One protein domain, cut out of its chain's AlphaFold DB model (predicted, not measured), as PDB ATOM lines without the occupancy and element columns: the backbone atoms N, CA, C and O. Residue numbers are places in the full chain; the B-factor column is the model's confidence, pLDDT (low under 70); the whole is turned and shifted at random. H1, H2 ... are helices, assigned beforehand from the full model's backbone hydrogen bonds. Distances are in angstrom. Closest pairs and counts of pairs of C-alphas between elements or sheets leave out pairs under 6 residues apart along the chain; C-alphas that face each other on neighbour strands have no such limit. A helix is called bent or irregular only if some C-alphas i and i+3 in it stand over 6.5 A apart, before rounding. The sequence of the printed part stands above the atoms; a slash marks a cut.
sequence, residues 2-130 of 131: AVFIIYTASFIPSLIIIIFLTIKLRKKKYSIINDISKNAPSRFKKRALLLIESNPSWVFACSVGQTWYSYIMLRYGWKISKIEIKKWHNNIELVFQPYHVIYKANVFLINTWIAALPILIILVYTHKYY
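Overview. This is residues 2 to 130 of the 131 residues of an uncharacterized protein of Marinomonas primoryensis (UniProt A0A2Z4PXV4). Two long helical arms, H1a of the bent helix H1 and H6a of the bent helix H6, pack side by side and run opposite ways, while H1b turns steeply away from H1a and four shorter helices, H2 to H5, gather toward that end, H3 innermost; at the other end residues 124 to 130 stick out. The printed part has 129 residues with six named helices, H1 to H6 in order, and no named strand. It is all helix and compact: radius of gyration of the C-alphas 15.9 A, spans 51 by 35 by 24 A.

Arrangement. By hydrogen bonds H1, residues 2 to 38, and H6, residues 100 to 129, are each one helix, but bent: C-alphas 27 and 30 are 8.1 A apart, 115 and 118 6.7 A. H1a, residues 2 to 27, irregular with C-alphas 24 and 27 7.8 A apart, touches H6a, residues 100 to 115; closest C-alphas Ser 10 and Leu 109, 4.8 A. H3, residues 58 to 64, touches H6a; closest C-alphas Ser 63 and Val 107, 5.5 A. H1b, residues 30 to 38, forms a hairpin with H2, residues 45 to 53, closest C-alphas Ser 37 and Leu 49, 5.1 A, and touches H5, residues 82 to 95, closest C-alphas Ile 36 and Ile 92, 5.6 A. H4, residues 68 to 77, forms a hairpin with H5; closest C-alphas Arg 75 and Lys 82, 6.9 A. Within hydrogen-bond range are 20 of 22 O i to N i+4 pairs in H1a, and every such pair in the other helices and arms.

Along the chain. H1a runs 39.5 A from C-alpha 2 at (250.248, 306.501, 203.784); H6b, residues 118 to 129, ends at C-alpha 129 at (246.462, 315.447, 186.236).

Size, cuts and confidence. The two C-alphas farthest apart, Ser 31 and Tyr 130, are 52.2 A apart. The printed part has no cut and no long link; no printed residue is under 70 in pLDDT.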
ATOM      1  N   ALA A   2     250.049 306.181 202.357       87.25
ATOM      2  CA  ALA A   2     250.248 306.501 203.784       87.25
ATOM      3  C   ALA A   2     249.378 307.660 204.326       87.25
ATOM      4  O   ALA A   2     248.756 307.521 205.371       87.25
ATOM      5  N   VAL A   3     249.262 308.777 203.595       88.88
ATOM      6  CA  VAL A   3     248.446 309.940 204.016       88.88
ATOM      7  C   VAL A   3     246.961 309.590 204.134       88.88
ATOM      8  O   VAL A   3     246.291 310.041 205.057       88.88
ATOM      9  N   PHE A   4     246.454 308.747 203.232       89.12
ATOM     10  CA  PHE A   4     245.073 308.271 203.286       89.12
ATOM     11  C   PHE A   4     244.828 307.408 204.530       89.12
ATOM     12  O   PHE A   4     243.823 307.590 205.208       89.12
ATOM     13  N   ILE A   5     245.777 306.531 204.876       91.25
ATOM     14  CA  ILE A   5     245.721 305.723 206.104       91.25
ATOM     15  C   ILE A   5     245.743 306.630 207.343       91.25
ATOM     16  O   ILE A   5     244.920 306.460 208.232       91.25
ATOM     17  N   ILE A   6     246.624 307.635 207.396       92.19
ATOM     18  CA  ILE A   6     246.677 308.592 208.516       92.19
ATOM     19  C   ILE A   6     245.352 309.356 208.647       92.19
ATOM     20  O   ILE A   6     244.838 309.528 209.754       92.19
ATOM     21  N   TYR A   7     244.776 309.792 207.524       92.44
ATOM     22  CA  TYR A   7     243.489 310.481 207.496       92.44
ATOM     23  C   TYR A   7     242.367 309.605 208.068       92.44
ATOM     24  O   TYR A   7     241.654 310.030 208.975       92.44
ATOM     25  N   THR A   8     242.222 308.364 207.597       91.94
ATOM     26  CA  THR A   8     241.153 307.467 208.064       91.94
ATOM     27  C   THR A   8     241.373 307.007 209.506       91.94
ATOM     28  O   THR A   8     240.427 307.017 210.297       91.94
ATOM     29  N   ALA A   9     242.616 306.688 209.878       93.69
ATOM     30  CA  ALA A   9     242.995 306.260 211.224       93.69
ATOM     31  C   ALA A   9     242.885 307.375 212.275       93.69
ATOM     32  O   ALA A   9     242.797 307.080 213.461       93.69
ATOM     33  N   SER A  10     242.861 308.647 211.870       94.00
ATOM     34  CA  SER A  10     242.565 309.764 212.775       94.00
ATOM     35  C   SER A  10     241.077 310.111 212.798       94.00
ATOM     36  O   SER A  10     240.493 310.269 213.872       94.00
ATOM     37  N   PHE A  11     240.435 310.160 211.631       93.88
ATOM     38  CA  PHE A  11     239.030 310.527 211.504       93.88
ATOM     39  C   PHE A  11     238.090 309.540 212.207       93.88
ATOM     40  O   PHE A  11     237.292 309.955 213.051       93.88
ATOM     41  N   ILE A  12     238.197 308.236 211.924       95.50
ATOM     42  CA  ILE A  12     237.243 307.239 212.438       95.50
ATOM     43  C   ILE A  12     237.282 307.158 213.974       95.50
ATOM     44  O   ILE A  12     236.223 307.292 214.595       95.50
ATOM     45  N   PRO A  13     238.451 307.018 214.632       96.38
ATOM     46  CA  PRO A  13     238.485 306.980 216.091       96.38
ATOM     47  C   PRO A  13     238.033 308.299 216.724       96.38
ATOM     48  O   PRO A  13     237.391 308.270 217.775       96.38
ATOM     49  N   SER A  14     238.279 309.446 216.076       95.88
ATOM     50  CA  SER A  14     237.781 310.736 216.574       95.88
ATOM     51  C   SER A  14     236.250 310.781 216.610       95.88
ATOM     52  O   SER A  14     235.664 311.184 217.616       95.88
ATOM     53  N   LEU A  15     235.576 310.269 215.572       95.81
ATOM     54  CA  LEU A  15     234.115 310.182 215.545       95.81
ATOM     55  C   LEU A  15     233.581 309.288 216.665       95.81
ATOM     56  O   LEU A  15     232.634 309.669 217.355       95.81
ATOM     57  N   ILE A  16     234.210 308.130 216.879       96.69
ATOM     58  CA  ILE A  16     233.826 307.199 217.947       96.69
ATOM     59  C   ILE A  16     233.938 307.888 219.313       96.69
ATOM     60  O   ILE A  16     233.000 307.830 220.112       96.69
ATOM     61  N   ILE A  17     235.044 308.592 219.573       96.69
ATOM     62  CA  ILE A  17     235.248 309.311 220.836       96.69
ATOM     63  C   ILE A  17     234.231 310.448 221.002       96.69
ATOM     64  O   ILE A  17     233.668 310.612 222.086       96.69
ATOM     65  N   ILE A  18     233.955 311.215 219.946       96.12
ATOM     66  CA  ILE A  18     232.954 312.292 219.967       96.12
ATOM     67  C   ILE A  18     231.577 311.739 220.335       96.12
ATOM     68  O   ILE A  18     230.908 312.305 221.204       96.12
ATOM     69  N   ILE A  19     231.159 310.630 219.720       96.06
ATOM     70  CA  ILE A  19     229.878 309.974 220.015       96.06
ATOM     71  C   ILE A  19     229.861 309.487 221.466       96.06
ATOM     72  O   ILE A  19     228.929 309.802 222.211       96.06
ATOM     73  N   PHE A  20     230.914 308.790 221.897       96.50
ATOM     74  CA  PHE A  20     231.055 308.296 223.266       96.50
ATOM     75  C   PHE A  20     230.915 309.422 224.302       96.50
ATOM     76  O   PHE A  20     230.078 309.337 225.205       96.50
ATOM     77  N   LEU A  21     231.685 310.503 224.150       96.06
ATOM     78  CA  LEU A  21     231.657 311.652 225.056       96.06
ATOM     79  C   LEU A  21     230.307 312.367 225.019       96.06
ATOM     80  O   LEU A  21     229.786 312.740 226.068       96.06
ATOM     81  N   THR A  22     229.707 312.510 223.836       95.31
ATOM     82  CA  THR A  22     228.389 313.138 223.680       95.31
ATOM     83  C   THR A  22     227.327 312.370 224.458       95.31
ATOM     84  O   THR A  22     226.557 312.979 225.198       95.31
ATOM     85  N   ILE A  23     227.310 311.037 224.357       95.38
ATOM     86  CA  ILE A  23     226.362 310.187 225.086       95.38
ATOM     87  C   ILE A  23     226.627 310.254 226.593       95.38
ATOM     88  O   ILE A  23     225.697 310.474 227.372       95.38
ATOM     89  N   LYS A  24     227.888 310.099 227.017       95.44
ATOM     90  CA  LYS A  24     228.262 310.085 228.441       95.44
ATOM     91  C   LYS A  24     227.992 311.416 229.136       95.44
ATOM     92  O   LYS A  24     227.554 311.424 230.284       95.44
ATOM     93  N   LEU A  25     228.209 312.532 228.446       94.38
ATOM     94  CA  LEU A  25     228.086 313.878 229.005       94.38
ATOM     95  C   LEU A  25     226.757 314.560 228.656       94.38
ATOM     96  O   LEU A  25     226.544 315.702 229.060       94.38
ATOM     97  N   ARG A  26     225.823 313.866 227.986       93.56
ATOM     98  CA  ARG A  26     224.548 314.441 227.509       93.56
ATOM     99  C   ARG A  26     223.772 315.201 228.586       93.56
ATOM    100  O   ARG A  26     223.266 316.286 228.324       93.56
ATOM    101  N   LYS A  27     223.727 314.663 229.814       94.19
ATOM    102  CA  LYS A  27     222.995 315.264 230.945       94.19
ATOM    103  C   LYS A  27     223.625 316.575 231.426       94.19
ATOM    104  O   LYS A  27     222.936 317.401 232.006       94.19
ATOM    105  N   LYS A  28     224.926 316.763 231.184       93.81
ATOM    106  CA  LYS A  28     225.700 317.944 231.583       93.81
ATOM    107  C   LYS A  28     225.959 318.906 230.419       93.81
ATOM    108  O   LYS A  28     226.626 319.910 230.641       93.81
ATOM    109  N   LYS A  29     225.424 318.639 229.215       93.62
ATOM    110  CA  LYS A  29     225.677 319.405 227.978       93.62
ATOM    111  C   LYS A  29     225.660 320.915 228.223       93.62
ATOM    112  O   LYS A  29     226.685 321.563 228.064       93.62
ATOM    113  N   TYR A  30     224.525 321.470 228.644       93.75
ATOM    114  CA  TYR A  30     224.384 322.924 228.786       93.75
ATOM    115  C   TYR A  30     225.262 323.513 229.894       93.75
ATOM    116  O   TYR A  30     225.760 324.624 229.735       93.75
ATOM    117  N   SER A  31     225.513 322.767 230.977       94.31
ATOM    118  CA  SER A  31     226.472 323.185 232.011       94.31
ATOM    119  C   SER A  31     227.871 323.313 231.420       94.31
ATOM    120  O   SER A  31     228.488 324.363 231.531       94.31
ATOM    121  N   ILE A  32     228.329 322.280 230.711       94.50
ATOM    122  CA  ILE A  32     229.658 322.236 230.095       94.50
ATOM    123  C   ILE A  32     229.824 323.363 229.073       94.50
ATOM    124  O   ILE A  32     230.820 324.082 229.105       94.50
ATOM    125  N   ILE A  33     228.842 323.548 228.187       94.81
ATOM    126  CA  ILE A  33     228.861 324.611 227.174       94.81
ATOM    127  C   ILE A  33     228.956 325.985 227.844       94.81
ATOM    128  O   ILE A  33     229.789 326.809 227.452       94.81
ATOM    129  N   ASN A  34     228.146 326.222 228.878       94.38
ATOM    130  CA  ASN A  34     228.174 327.472 229.623       94.38
ATOM    131  C   ASN A  34     229.500 327.677 230.354       94.38
ATOM    132  O   ASN A  34     230.027 328.782 230.310       94.38
ATOM    133  N   ASP A  35     230.064 326.649 230.983       94.75
ATOM    134  CA  ASP A  35     231.325 326.754 231.719       94.75
ATOM    135  C   ASP A  35     232.500 327.039 230.780       94.75
ATOM    136  O   ASP A  35     233.302 327.941 231.041       94.75
ATOM    137  N   ILE A  36     232.562 326.352 229.638       94.38
ATOM    138  CA  ILE A  36     233.563 326.602 228.594       94.38
ATOM    139  C   ILE A  36     233.433 328.031 228.065       94.38
ATOM    140  O   ILE A  36     234.427 328.751 227.962       94.38
ATOM    141  N   SER A  37     232.210 328.467 227.768       94.69
ATOM    142  CA  SER A  37     231.953 329.792 227.202       94.69
ATOM    143  C   SER A  37     232.187 330.905 228.220       94.69
ATOM    144  O   SER A  37     232.752 331.942 227.886       94.69
ATOM    145  N   LYS A  38     231.826 330.703 229.492       94.75
ATOM    146  CA  LYS A  38     232.049 331.672 230.575       94.75
ATOM    147  C   LYS A  38     233.530 331.901 230.860       94.75
ATOM    148  O   LYS A  38     233.896 333.016 231.238       94.75
ATOM    149  N   ASN A  39     234.355 330.882 230.649       94.94
ATOM    150  CA  ASN A  39     235.801 330.935 230.833       94.94
ATOM    151  C   ASN A  39     236.579 331.317 229.564       94.94
ATOM    152  O   ASN A  39     237.808 331.401 229.612       94.94
ATOM    153  N   ALA A  40     235.891 331.549 228.444       94.75
ATOM    154  CA  ALA A  40     236.518 332.012 227.216       94.75
ATOM    155  C   ALA A  40     237.045 333.456 227.356       94.75
ATOM    156  O   ALA A  40     236.505 334.241 228.146       94.75
ATOM    157  N   PRO A  41     238.064 333.841 226.563       94.06
ATOM    158  CA  PRO A  41     238.575 335.209 226.529       94.06
ATOM    159  C   PRO A  41     237.449 336.218 226.281       94.06
ATOM    160  O   PRO A  41     236.565 335.976 225.456       94.06
ATOM    161  N   SER A  42     237.484 337.363 226.965       91.62
ATOM    162  CA  SER A  42     236.381 338.344 226.979       91.62
ATOM    163  C   SER A  42     235.919 338.752 225.576       91.62
ATOM    164  O   SER A  42     234.720 338.795 225.303       91.62
ATOM    165  N   ARG A  43     236.870 338.945 224.653       89.88
ATOM    166  CA  ARG A  43     236.629 339.301 223.243       89.88
ATOM    167  C   ARG A  43     235.974 338.191 222.413       89.88
ATOM    168  O   ARG A  43     235.366 338.478 221.388       89.88
ATOM    169  N   PHE A  44     236.096 336.935 222.836       92.81
ATOM    170  CA  PHE A  44     235.600 335.765 222.106       92.81
ATOM    171  C   PHE A  44     234.411 335.079 222.784       92.81
ATOM    172  O   PHE A  44     233.762 334.232 222.182       92.81
ATOM    173  N   LYS A  45     234.069 335.485 224.006       93.50
ATOM    174  CA  LYS A  45     233.072 334.850 224.874       93.50
ATOM    175  C   LYS A  45     231.737 334.525 224.200       93.50
ATOM    176  O   LYS A  45     231.310 333.375 224.186       93.50
ATOM    177  N   LYS A  46     231.104 335.536 223.596       92.50
ATOM    178  CA  LYS A  46     229.816 335.382 222.893       92.50
ATOM    179  C   LYS A  46     229.932 334.459 221.675       92.50
ATOM    180  O   LYS A  46     229.019 333.694 221.397       92.50
ATOM    181  N   ARG A  47     231.062 334.520 220.964       91.38
ATOM    182  CA  ARG A  47     231.313 333.699 219.772       91.38
ATOM    183  C   ARG A  47     231.600 332.249 220.135       91.38
ATOM    184  O   ARG A  47     231.116 331.371 219.440       91.38
ATOM    185  N   ALA A  48     232.328 332.001 221.223       92.62
ATOM    186  CA  ALA A  48     232.546 330.660 221.748       92.62
ATOM    187  C   ALA A  48     231.212 329.972 222.061       92.62
ATOM    188  O   ALA A  48     230.994 328.856 221.603       92.62
ATOM    189  N   LEU A  49     230.303 330.671 222.753       94.56
ATOM    190  CA  LEU A  49     228.968 330.149 223.049       94.56
ATOM    191  C   LEU A  49     228.203 329.807 221.770       94.56
ATOM    192  O   LEU A  49     227.779 328.668 221.599       94.56
ATOM    193  N   LEU A  50     228.113 330.769 220.845       92.56
ATOM    194  CA  LEU A  50     227.401 330.587 219.582       92.56
ATOM    195  C   LEU A  50     227.963 329.408 218.785       92.56
ATOM    196  O   LEU A  50     227.196 328.561 218.346       92.56
ATOM    197  N   LEU A  51     229.289 329.317 218.648       90.75
ATOM    198  CA  LEU A  51     229.943 328.225 217.927       90.75
ATOM    199  C   LEU A  51     229.644 326.865 218.550       90.75
ATOM    200  O   LEU A  51     229.483 325.891 217.825       90.75
ATOM    201  N   ILE A  52     229.587 326.758 219.874       93.00
ATOM    202  CA  ILE A  52     229.345 325.467 220.518       93.00
ATOM    203  C   ILE A  52     227.859 325.088 220.446       93.00
ATOM    204  O   ILE A  52     227.543 323.925 220.194       93.00
ATOM    205  N   GLU A  53     226.946 326.046 220.629       92.31
ATOM    206  CA  GLU A  53     225.499 325.801 220.605       92.31
ATOM    207  C   GLU A  53     224.950 325.545 219.200       92.31
ATOM    208  O   GLU A  53     224.072 324.699 219.041       92.31
ATOM    209  N   SER A  54     225.481 326.227 218.180       87.75
ATOM    210  CA  SER A  54     225.021 326.084 216.794       87.75
ATOM    211  C   SER A  54     225.483 324.784 216.132       87.75
ATOM    212  O   SER A  54     225.081 324.491 215.008       87.75
ATOM    213  N   ASN A  55     226.364 324.021 216.783       87.19
ATOM    214  CA  ASN A  55     226.913 322.790 216.237       87.19
ATOM    215  C   ASN A  55     226.115 321.563 216.714       87.19
ATOM    216  O   ASN A  55     225.975 321.358 217.924       87.19
ATOM    217  N   PRO A  56     225.675 320.673 215.798       80.19
ATOM    218  CA  PRO A  56     224.998 319.425 216.166       80.19
ATOM    219  C   PRO A  56     225.833 318.563 217.122       80.19
ATOM    220  O   PRO A  56     225.304 317.939 218.043       80.19
ATOM    221  N   SER A  57     227.158 318.579 216.942       89.25
ATOM    222  CA  SER A  57     228.118 317.956 217.849       89.25
ATOM    223  C   SER A  57     228.838 319.010 218.690       89.25
ATOM    224  O   SER A  57     229.884 319.544 218.314       89.25
ATOM    225  N   TRP A  58     228.285 319.291 219.868       92.44
ATOM    226  CA  TRP A  58     228.866 320.251 220.810       92.44
ATOM    227  C   TRP A  58     230.252 319.807 221.317       92.44
ATOM    228  O   TRP A  58     231.131 320.641 221.507       92.44
ATOM    229  N   VAL A  59     230.496 318.496 221.472       94.25
ATOM    230  CA  VAL A  59     231.818 317.958 221.855       94.25
ATOM    231  C   VAL A  59     232.851 318.214 220.760       94.25
ATOM    232  O   VAL A  59     233.988 318.598 221.056       94.25
ATOM    233  N   PHE A  60     232.462 318.029 219.495       93.56
ATOM    234  CA  PHE A  60     233.323 318.357 218.366       93.56
ATOM    235  C   PHE A  60     233.646 319.851 218.347       93.56
ATOM    236  O   PHE A  60     234.820 320.204 218.303       93.56
ATOM    237  N   ALA A  61     232.643 320.722 218.490       92.81
ATOM    238  CA  ALA A  61     232.848 322.170 218.520       92.81
ATOM    239  C   ALA A  61     233.808 322.610 219.641       92.81
ATOM    240  O   ALA A  61     234.727 323.395 219.397       92.81
ATOM    241  N   CYS A  62     233.672 322.042 220.847       93.50
ATOM    242  CA  CYS A  62     234.628 322.268 221.932       93.50
ATOM    243  C   CYS A  62     236.048 321.827 221.543       93.50
ATOM    244  O   CYS A  62     237.007 322.556 221.778       93.50
ATOM    245  N   SER A  63     236.187 320.640 220.940       93.12
ATOM    246  CA  SER A  63     237.481 320.083 220.510       93.12
ATOM    247  C   SER A  63     238.143 320.933 219.423       93.12
ATOM    248  O   SER A  63     239.339 321.208 219.494       93.12
ATOM    249  N   VAL A  64     237.365 321.418 218.449       89.25
ATOM    250  CA  VAL A  64     237.849 322.312 217.390       89.25
ATOM    251  C   VAL A  64     238.435 323.586 217.990       89.25
ATOM    252  O   VAL A  64     239.491 324.020 217.533       89.25
ATOM    253  N   GLY A  65     237.843 324.140 219.053       89.06
ATOM    254  CA  GLY A  65     238.376 325.307 219.773       89.06
ATOM    255  C   GLY A  65     239.780 325.118 220.373       89.06
ATOM    256  O   GLY A  65     240.461 326.105 220.671       89.06
ATOM    257  N   GLN A  66     240.245 323.873 220.506       92.50
ATOM    258  CA  GLN A  66     241.584 323.517 220.988       92.50
ATOM    259  C   GLN A  66     242.566 323.092 219.887       92.50
ATOM    260  O   GLN A  66     243.717 322.764 220.172       92.50
ATOM    261  N   THR A  67     242.144 323.101 218.623       93.75
ATOM    262  CA  THR A  67     243.034 322.767 217.503       93.75
ATOM    263  C   THR A  67     244.082 323.851 217.259       93.75
ATOM    264  O   THR A  67     243.902 325.017 217.627       93.75
ATOM    265  N   TRP A  68     245.173 323.491 216.577       92.12
ATOM    266  CA  TRP A  68     246.193 324.459 216.158       92.12
ATOM    267  C   TRP A  68     245.606 325.532 215.226       92.12
ATOM    268  O   TRP A  68     245.987 326.701 215.304       92.12
ATOM    269  N   TYR A  69     244.622 325.166 214.400       89.56
ATOM    270  CA  TYR A  69     243.919 326.102 213.526       89.56
ATOM    271  C   TYR A  69     243.147 327.152 214.336       89.56
ATOM    272  O   TYR A  69     243.308 328.358 214.125       89.56
ATOM    273  N   SER A  70     242.379 326.714 215.338       91.94
ATOM    274  CA  SER A  70     241.701 327.633 216.256       91.94
ATOM    275  C   SER A  70     242.686 328.489 217.038       91.94
ATOM    276  O   SER A  70     242.435 329.675 217.224       91.94
ATOM    277  N   TYR A  71     243.834 327.942 217.448       94.56
ATOM    278  CA  TYR A  71     244.885 328.734 218.084       94.56
ATOM    279  C   TYR A  71     245.337 329.903 217.195       94.56
ATOM    280  O   TYR A  71     245.397 331.037 217.671       94.56
ATOM    281  N   ILE A  72     245.593 329.658 215.905       94.06
ATOM    282  CA  ILE A  72     245.974 330.703 214.941       94.06
ATOM    283  C   ILE A  72     244.858 331.744 214.807       94.06
ATOM    284  O   ILE A  72     245.127 332.943 214.925       94.06
ATOM    285  N   MET A  73     243.604 331.318 214.633       93.62
ATOM    286  CA  MET A  73     242.469 332.244 214.538       93.62
ATOM    287  C   MET A  73     242.290 333.098 215.798       93.62
ATOM    288  O   MET A  73     242.088 334.308 215.707       93.62
ATOM    289  N   LEU A  74     242.402 332.502 216.985       94.56
ATOM    290  CA  LEU A  74     242.278 333.217 218.256       94.56
ATOM    291  C   LEU A  74     243.434 334.203 218.457       94.56
ATOM    292  O   LEU A  74     243.219 335.341 218.882       94.56
ATOM    293  N   ARG A  75     244.659 333.776 218.140       95.81
ATOM    294  CA  ARG A  75     245.869 334.569 218.343       95.81
ATOM    295  C   ARG A  75     245.949 335.743 217.376       95.81
ATOM    296  O   ARG A  75     246.187 336.862 217.820       95.81
ATOM    297  N   TYR A  76     245.762 335.490 216.086       94.62
ATOM    298  CA  TYR A  76     246.010 336.476 215.034       94.62
ATOM    299  C   TYR A  76     244.729 337.135 214.529       94.62
ATOM    300  O   TYR A  76     244.705 338.351 214.364       94.62
ATOM    301  N   GLY A  77     243.645 336.370 214.371       92.56
ATOM    302  CA  GLY A  77     242.340 336.916 213.988       92.56
ATOM    303  C   GLY A  77     241.739 337.773 215.102       92.56
ATOM    304  O   GLY A  77     241.437 338.945 214.896       92.56
ATOM    305  N   TRP A  78     241.627 337.219 216.314       92.56
ATOM    306  CA  TRP A  78     241.015 337.915 217.462       92.56
ATOM    307  C   TRP A  78     241.985 338.605 218.413       92.56
ATOM    308  O   TRP A  78     241.543 339.212 219.395       92.56
ATOM    309  N   LYS A  79     243.286 338.591 218.104       94.62
ATOM    310  CA  LYS A  79     244.322 339.299 218.875       94.62
ATOM    311  C   LYS A  79     244.282 338.942 220.369       94.62
ATOM    312  O   LYS A  79     244.439 339.813 221.224       94.62
ATOM    313  N   ILE A  80     244.018 337.673 220.687       95.81
ATOM    314  CA  ILE A  80     243.944 337.169 222.066       95.81
ATOM    315  C   ILE A  80     245.352 336.794 222.544       95.81
ATOM    316  O   ILE A  80     246.194 336.306 221.775       95.81
ATOM    317  N   SER A  81     245.649 337.036 223.822       96.25
ATOM    318  CA  SER A  81     246.954 336.687 224.380       96.25
ATOM    319  C   SER A  81     247.168 335.166 224.441       96.25
ATOM    320  O   SER A  81     246.241 334.394 224.690       96.25
ATOM    321  N   LYS A  82     248.415 334.705 224.258       95.75
ATOM    322  CA  LYS A  82     248.766 333.280 224.424       95.75
ATOM    323  C   LYS A  82     248.388 332.765 225.821       95.75
ATOM    324  O   LYS A  82     247.980 331.615 225.955       95.75
ATOM    325  N   ILE A  83     248.519 333.618 226.839       96.19
ATOM    326  CA  ILE A  83     248.212 333.297 228.236       96.19
ATOM    327  C   ILE A  83     246.711 333.048 228.411       96.19
ATOM    328  O   ILE A  83     246.332 332.030 228.986       96.19
ATOM    329  N   GLU A  84     245.854 333.916 227.867       95.69
ATOM    330  CA  GLU A  84     244.398 333.732 227.919       95.69
ATOM    331  C   GLU A  84     243.944 332.479 227.168       95.69
ATOM    332  O   GLU A  84     243.110 331.737 227.683       95.69
ATOM    333  N   ILE A  85     244.516 332.205 225.988       96.00
ATOM    334  CA  ILE A  85     244.191 330.991 225.223       96.00
ATOM    335  C   ILE A  85     244.576 329.745 226.026       96.00
ATOM    336  O   ILE A  85     243.750 328.854 226.197       96.00
ATOM    337  N   LYS A  86     245.795 329.705 226.583       95.31
ATOM    338  CA  LYS A  86     246.256 328.580 227.410       95.31
ATOM    339  C   LYS A  86     245.365 328.383 228.639       95.31
ATOM    340  O   LYS A  86     244.995 327.255 228.949       95.31
ATOM    341  N   LYS A  87     244.989 329.470 229.322       95.94
ATOM    342  CA  LYS A  87     244.067 329.419 230.465       95.94
ATOM    343  C   LYS A  87     242.717 328.833 230.056       95.94
ATOM    344  O   LYS A  87     242.186 327.973 230.751       95.94
ATOM    345  N   TRP A  88     242.179 329.266 228.918       95.38
ATOM    346  CA  TRP A  88     240.913 328.755 228.410       95.38
ATOM    347  C   TRP A  88     240.993 327.273 228.022       95.38
ATOM    348  O   TRP A  88     240.113 326.504 228.399       95.38
ATOM    349  N   HIS A  89     242.068 326.845 227.354       94.81
ATOM    350  CA  HIS A  89     242.300 325.436 227.024       94.81
ATOM    351  C   HIS A  89     242.369 324.554 228.274       94.81
ATOM    352  O   HIS A  89     241.652 323.560 228.345       94.81
ATOM    353  N   ASN A  90     243.114 324.970 229.300       93.62
ATOM    354  CA  ASN A  90     243.158 324.258 230.581       93.62
ATOM    355  C   ASN A  90     241.768 324.158 231.234       93.62
ATOM    356  O   ASN A  90     241.397 323.109 231.750       93.62
ATOM    357  N   ASN A  91     240.975 325.234 231.188       93.69
ATOM    358  CA  ASN A  91     239.620 325.229 231.741       93.69
ATOM    359  C   ASN A  91     238.699 324.250 231.006       93.69
ATOM    360  O   ASN A  91     237.928 323.546 231.650       93.69
ATOM    361  N   ILE A  92     238.794 324.163 229.676       93.31
ATOM    362  CA  ILE A  92     238.032 323.178 228.897       93.31
ATOM    363  C   ILE A  92     238.390 321.757 229.354       93.31
ATOM    364  O   ILE A  92     237.494 320.964 229.624       93.31
ATOM    365  N   GLU A  93     239.678 321.440 229.506       91.88
ATOM    366  CA  GLU A  93     240.119 320.110 229.952       91.88
ATOM    367  C   GLU A  93     239.560 319.731 231.330       91.88
ATOM    368  O   GLU A  93     239.147 318.588 231.535       91.88
ATOM    369  N   LEU A  94     239.503 320.689 232.260       92.94
ATOM    370  CA  LEU A  94     238.933 320.484 233.594       92.94
ATOM    371  C   LEU A  94     237.437 320.160 233.539       92.94
ATOM    372  O   LEU A  94     236.970 319.285 234.266       92.94
ATOM    373  N   VAL A  95     236.692 320.810 232.645       93.31
ATOM    374  CA  VAL A  95     235.251 320.570 232.473       93.31
ATOM    375  C   VAL A  95     234.966 319.159 231.934       93.31
ATOM    376  O   VAL A  95     233.906 318.593 232.207       93.31
ATOM    377  N   PHE A  96     235.917 318.553 231.218       93.19
ATOM    378  CA  PHE A  96     235.799 317.186 230.702       93.19
ATOM    379  C   PHE A  96     236.199 316.089 231.700       93.19
ATOM    380  O   PHE A  96     236.128 314.912 231.345       93.19
ATOM    381  N   GLN A  97     236.581 316.414 232.941       91.94
ATOM    382  CA  GLN A  97     236.867 315.395 233.958       91.94
ATOM    383  C   GLN A  97     235.644 314.480 234.214       91.94
ATOM    384  O   GLN A  97     234.507 314.959 234.266       91.94
ATOM    385  N   PRO A  98     235.838 313.154 234.373       93.44
ATOM    386  CA  PRO A  98     237.118 312.429 234.417       93.44
ATOM    387  C   PRO A  98     237.709 312.071 233.038       93.44
ATOM    388  O   PRO A  98     238.820 311.561 232.944       93.44
ATOM    389  N   TYR A  99     236.998 312.342 231.944       95.25
ATOM    390  CA  TYR A  99     237.343 311.909 230.585       95.25
ATOM    391  C   TYR A  99     238.386 312.790 229.874       95.25
ATOM    392  O   TYR A  99     238.520 312.722 228.651       95.25
ATOM    393  N   HIS A 100     239.137 313.614 230.605       93.25
ATOM    394  CA  HIS A 100     240.056 314.594 230.021       93.25
ATOM    395  C   HIS A 100     241.142 313.952 229.132       93.25
ATOM    396  O   HIS A 100     241.488 314.517 228.099       93.25
ATOM    397  N   VAL A 101     241.644 312.756 229.480       94.44
ATOM    398  CA  VAL A 101     242.631 312.016 228.664       94.44
ATOM    399  C   VAL A 101     242.034 311.620 227.314       94.44
ATOM    400  O   VAL A 101     242.638 311.862 226.272       94.44
ATOM    401  N   ILE A 102     240.820 311.063 227.330       95.75
ATOM    402  CA  ILE A 102     240.090 310.661 226.122       95.75
ATOM    403  C   ILE A 102     239.802 311.891 225.252       95.75
ATOM    404  O   ILE A 102     239.977 311.859 224.035       95.75
ATOM    405  N   TYR A 103     239.416 313.001 225.880       94.94
ATOM    406  CA  TYR A 103     239.190 314.265 225.195       94.94
ATOM    407  C   TYR A 103     240.472 314.823 224.551       94.94
ATOM    408  O   TYR A 103     240.451 315.200 223.381       94.94
ATOM    409  N   LYS A 104     241.615 314.802 225.250       95.00
ATOM    410  CA  LYS A 104     242.917 315.196 224.679       95.00
ATOM    411  C   LYS A 104     243.323 314.331 223.495       95.00
ATOM    412  O   LYS A 104     243.755 314.865 222.476       95.00
ATOM    413  N   ALA A 105     243.158 313.015 223.618       95.62
ATOM    414  CA  ALA A 105     243.409 312.092 222.519       95.62
ATOM    415  C   ALA A 105     242.545 312.456 221.302       95.62
ATOM    416  O   ALA A 105     243.055 312.541 220.190       95.62
ATOM    417  N   ASN A 106     241.270 312.790 221.515       96.25
ATOM    418  CA  ASN A 106     240.389 313.253 220.446       96.25
ATOM    419  C   ASN A 106     240.879 314.545 219.776       96.25
ATOM    420  O   ASN A 106     240.897 314.631 218.552       96.25
ATOM    421  N   VAL A 107     241.312 315.543 220.553       96.19
ATOM    422  CA  VAL A 107     241.866 316.796 220.008       96.19
ATOM    423  C   VAL A 107     243.119 316.524 219.170       96.19
ATOM    424  O   VAL A 107     243.285 317.111 218.100       96.19
ATOM    425  N   PHE A 108     243.981 315.602 219.604       96.06
ATOM    426  CA  PHE A 108     245.142 315.169 218.824       96.06
ATOM    427  C   PHE A 108     244.745 314.498 217.499       96.06
ATOM    428  O   PHE A 108     245.304 314.831 216.449       96.06
ATOM    429  N   LEU A 109     243.752 313.604 217.520       96.19
ATOM    430  CA  LEU A 109     243.237 312.966 216.306       96.19
ATOM    431  C   LEU A 109     242.631 313.997 215.348       96.19
ATOM    432  O   LEU A 109     242.941 313.972 214.162       96.19
ATOM    433  N   ILE A 110     241.849 314.956 215.853       95.69
ATOM    434  CA  ILE A 110     241.281 316.037 215.034       95.69
ATOM    435  C   ILE A 110     242.390 316.895 214.415       95.69
ATOM    436  O   ILE A 110     242.318 317.217 213.233       95.69
ATOM    437  N   ASN A 111     243.438 317.244 215.168       95.75
ATOM    438  CA  ASN A 111     244.578 317.988 214.623       95.75
ATOM    439  C   ASN A 111     245.280 317.216 213.498       95.75
ATOM    440  O   ASN A 111     245.593 317.804 212.465       95.75
ATOM    441  N   THR A 112     245.493 315.910 213.687       94.38
ATOM    442  CA  THR A 112     246.089 315.023 212.677       94.38
ATOM    443  C   THR A 112     245.212 314.940 211.430       94.38
ATOM    444  O   THR A 112     245.706 315.089 210.314       94.38
ATOM    445  N   TRP A 113     243.901 314.782 211.617       93.06
ATOM    446  CA  TRP A 113     242.918 314.741 210.541       93.06
ATOM    447  C   TRP A 113     242.914 316.040 209.719       93.06
ATOM    448  O   TRP A 113     243.049 315.999 208.494       93.06
ATOM    449  N   ILE A 114     242.841 317.197 210.389       91.69
ATOM    450  CA  ILE A 114     242.871 318.517 209.742       91.69
ATOM    451  C   ILE A 114     244.198 318.739 209.004       91.69
ATOM    452  O   ILE A 114     244.194 319.267 207.897       91.69
ATOM    453  N   ALA A 115     245.329 318.327 209.582       92.06
ATOM    454  CA  ALA A 115     246.641 318.475 208.951       92.06
ATOM    455  C   ALA A 115     246.820 317.567 207.720       92.06
ATOM    456  O   ALA A 115     247.487 317.956 206.761       92.06
ATOM    457  N   ALA A 116     246.214 316.377 207.718       91.50
ATOM    458  CA  ALA A 116     246.280 315.448 206.593       91.50
ATOM    459  C   ALA A 116     245.417 315.891 205.396       91.50
ATOM    460  O   ALA A 116     245.739 315.550 204.257       91.50
ATOM    461  N   LEU A 117     244.341 316.655 205.630       89.94
ATOM    462  CA  LEU A 117     243.369 317.030 204.599       89.94
ATOM    463  C   LEU A 117     243.992 317.807 203.412       89.94
ATOM    464  O   LEU A 117     243.793 317.365 202.280       89.94
ATOM    465  N   PRO A 118     244.781 318.890 203.592       90.69
ATOM    466  CA  PRO A 118     245.399 319.599 202.466       90.69
ATOM    467  C   PRO A 118     246.346 318.716 201.649       90.69
ATOM    468  O   PRO A 118     246.344 318.777 200.423       90.69
ATOM    469  N   ILE A 119     247.120 317.858 202.321       90.50
ATOM    470  CA  ILE A 119     248.057 316.937 201.664       90.50
ATOM    471  C   ILE A 119     247.282 315.935 200.808       90.50
ATOM    472  O   ILE A 119     247.655 315.667 199.669       90.50
ATOM    473  N   LEU A 120     246.177 315.406 201.335       90.12
ATOM    474  CA  LEU A 120     245.314 314.480 200.612       90.12
ATOM    475  C   LEU A 120     244.691 315.145 199.377       90.12
ATOM    476  O   LEU A 120     244.701 314.542 198.308       90.12
ATOM    477  N   ILE A 121     244.224 316.393 199.494       89.75
ATOM    478  CA  ILE A 121     243.698 317.173 198.361       89.75
ATOM    479  C   ILE A 121     244.766 317.340 197.275       89.75
ATOM    480  O   ILE A 121     244.482 317.082 196.106       89.75
ATOM    481  N   ILE A 122     245.990 317.724 197.652       91.88
ATOM    482  CA  ILE A 122     247.105 317.884 196.708       91.88
ATOM    483  C   ILE A 122     247.400 316.559 196.004       91.88
ATOM    484  O   ILE A 122     247.453 316.538 194.782       91.88
ATOM    485  N   LEU A 123     247.527 315.454 196.746       89.81
ATOM    486  CA  LEU A 123     247.832 314.137 196.177       89.81
ATOM    487  C   LEU A 123     246.757 313.647 195.200       89.81
ATOM    488  O   LEU A 123     247.080 313.093 194.150       89.81
ATOM    489  N   VAL A 124     245.480 313.846 195.539       89.19
ATOM    490  CA  VAL A 124     244.359 313.486 194.659       89.19
ATOM    491  C   VAL A 124     244.374 314.347 193.399       89.19
ATOM    492  O   VAL A 124     244.169 313.830 192.302       89.19
ATOM    493  N   TYR A 125     244.642 315.646 193.541       90.69
ATOM    494  CA  TYR A 125     244.759 316.548 192.404       90.69
ATOM    495  C   TYR A 125     245.931 316.143 191.501       90.69
ATOM    496  O   TYR A 125     245.728 315.918 190.313       90.69
ATOM    497  N   THR A 126     247.138 315.962 192.040       89.12
ATOM    498  CA  THR A 126     248.315 315.604 191.236       89.12
ATOM    499  C   THR A 126     248.134 314.272 190.523       89.12
ATOM    500  O   THR A 126     248.360 314.221 189.327       89.12
ATOM    501  N   HIS A 127     247.630 313.233 191.196       85.75
ATOM    502  CA  HIS A 127     247.388 311.932 190.560       85.75
ATOM    503  C   HIS A 127     246.335 312.005 189.439       85.75
ATOM    504  O   HIS A 127     246.366 311.218 188.497       85.75
ATOM    505  N   LYS A 128     245.370 312.929 189.525       84.69
ATOM    506  CA  LYS A 128     244.360 313.114 188.473       84.69
ATOM    507  C   LYS A 128     244.937 313.759 187.207       84.69
ATOM    508  O   LYS A 128     244.449 313.466 186.121       84.69
ATOM    509  N   TYR A 129     245.921 314.649 187.347       78.88
ATOM    510  CA  TYR A 129     246.462 315.447 186.236       78.88
ATOM    511  C   TYR A 129     247.860 315.006 185.765       78.88
ATOM    512  O   TYR A 129     248.251 315.355 184.656       78.88
ATOM    513  N   TYR A 130     248.585 314.234 186.576       71.62
ATOM    514  CA  TYR A 130     249.944 313.742 186.331       71.62
ATOM    515  C   TYR A 130     250.066 312.302 186.876       71.62
ATOM    516  O   TYR A 130     250.467 312.131 188.032       71.62
TER     517      TYR A 130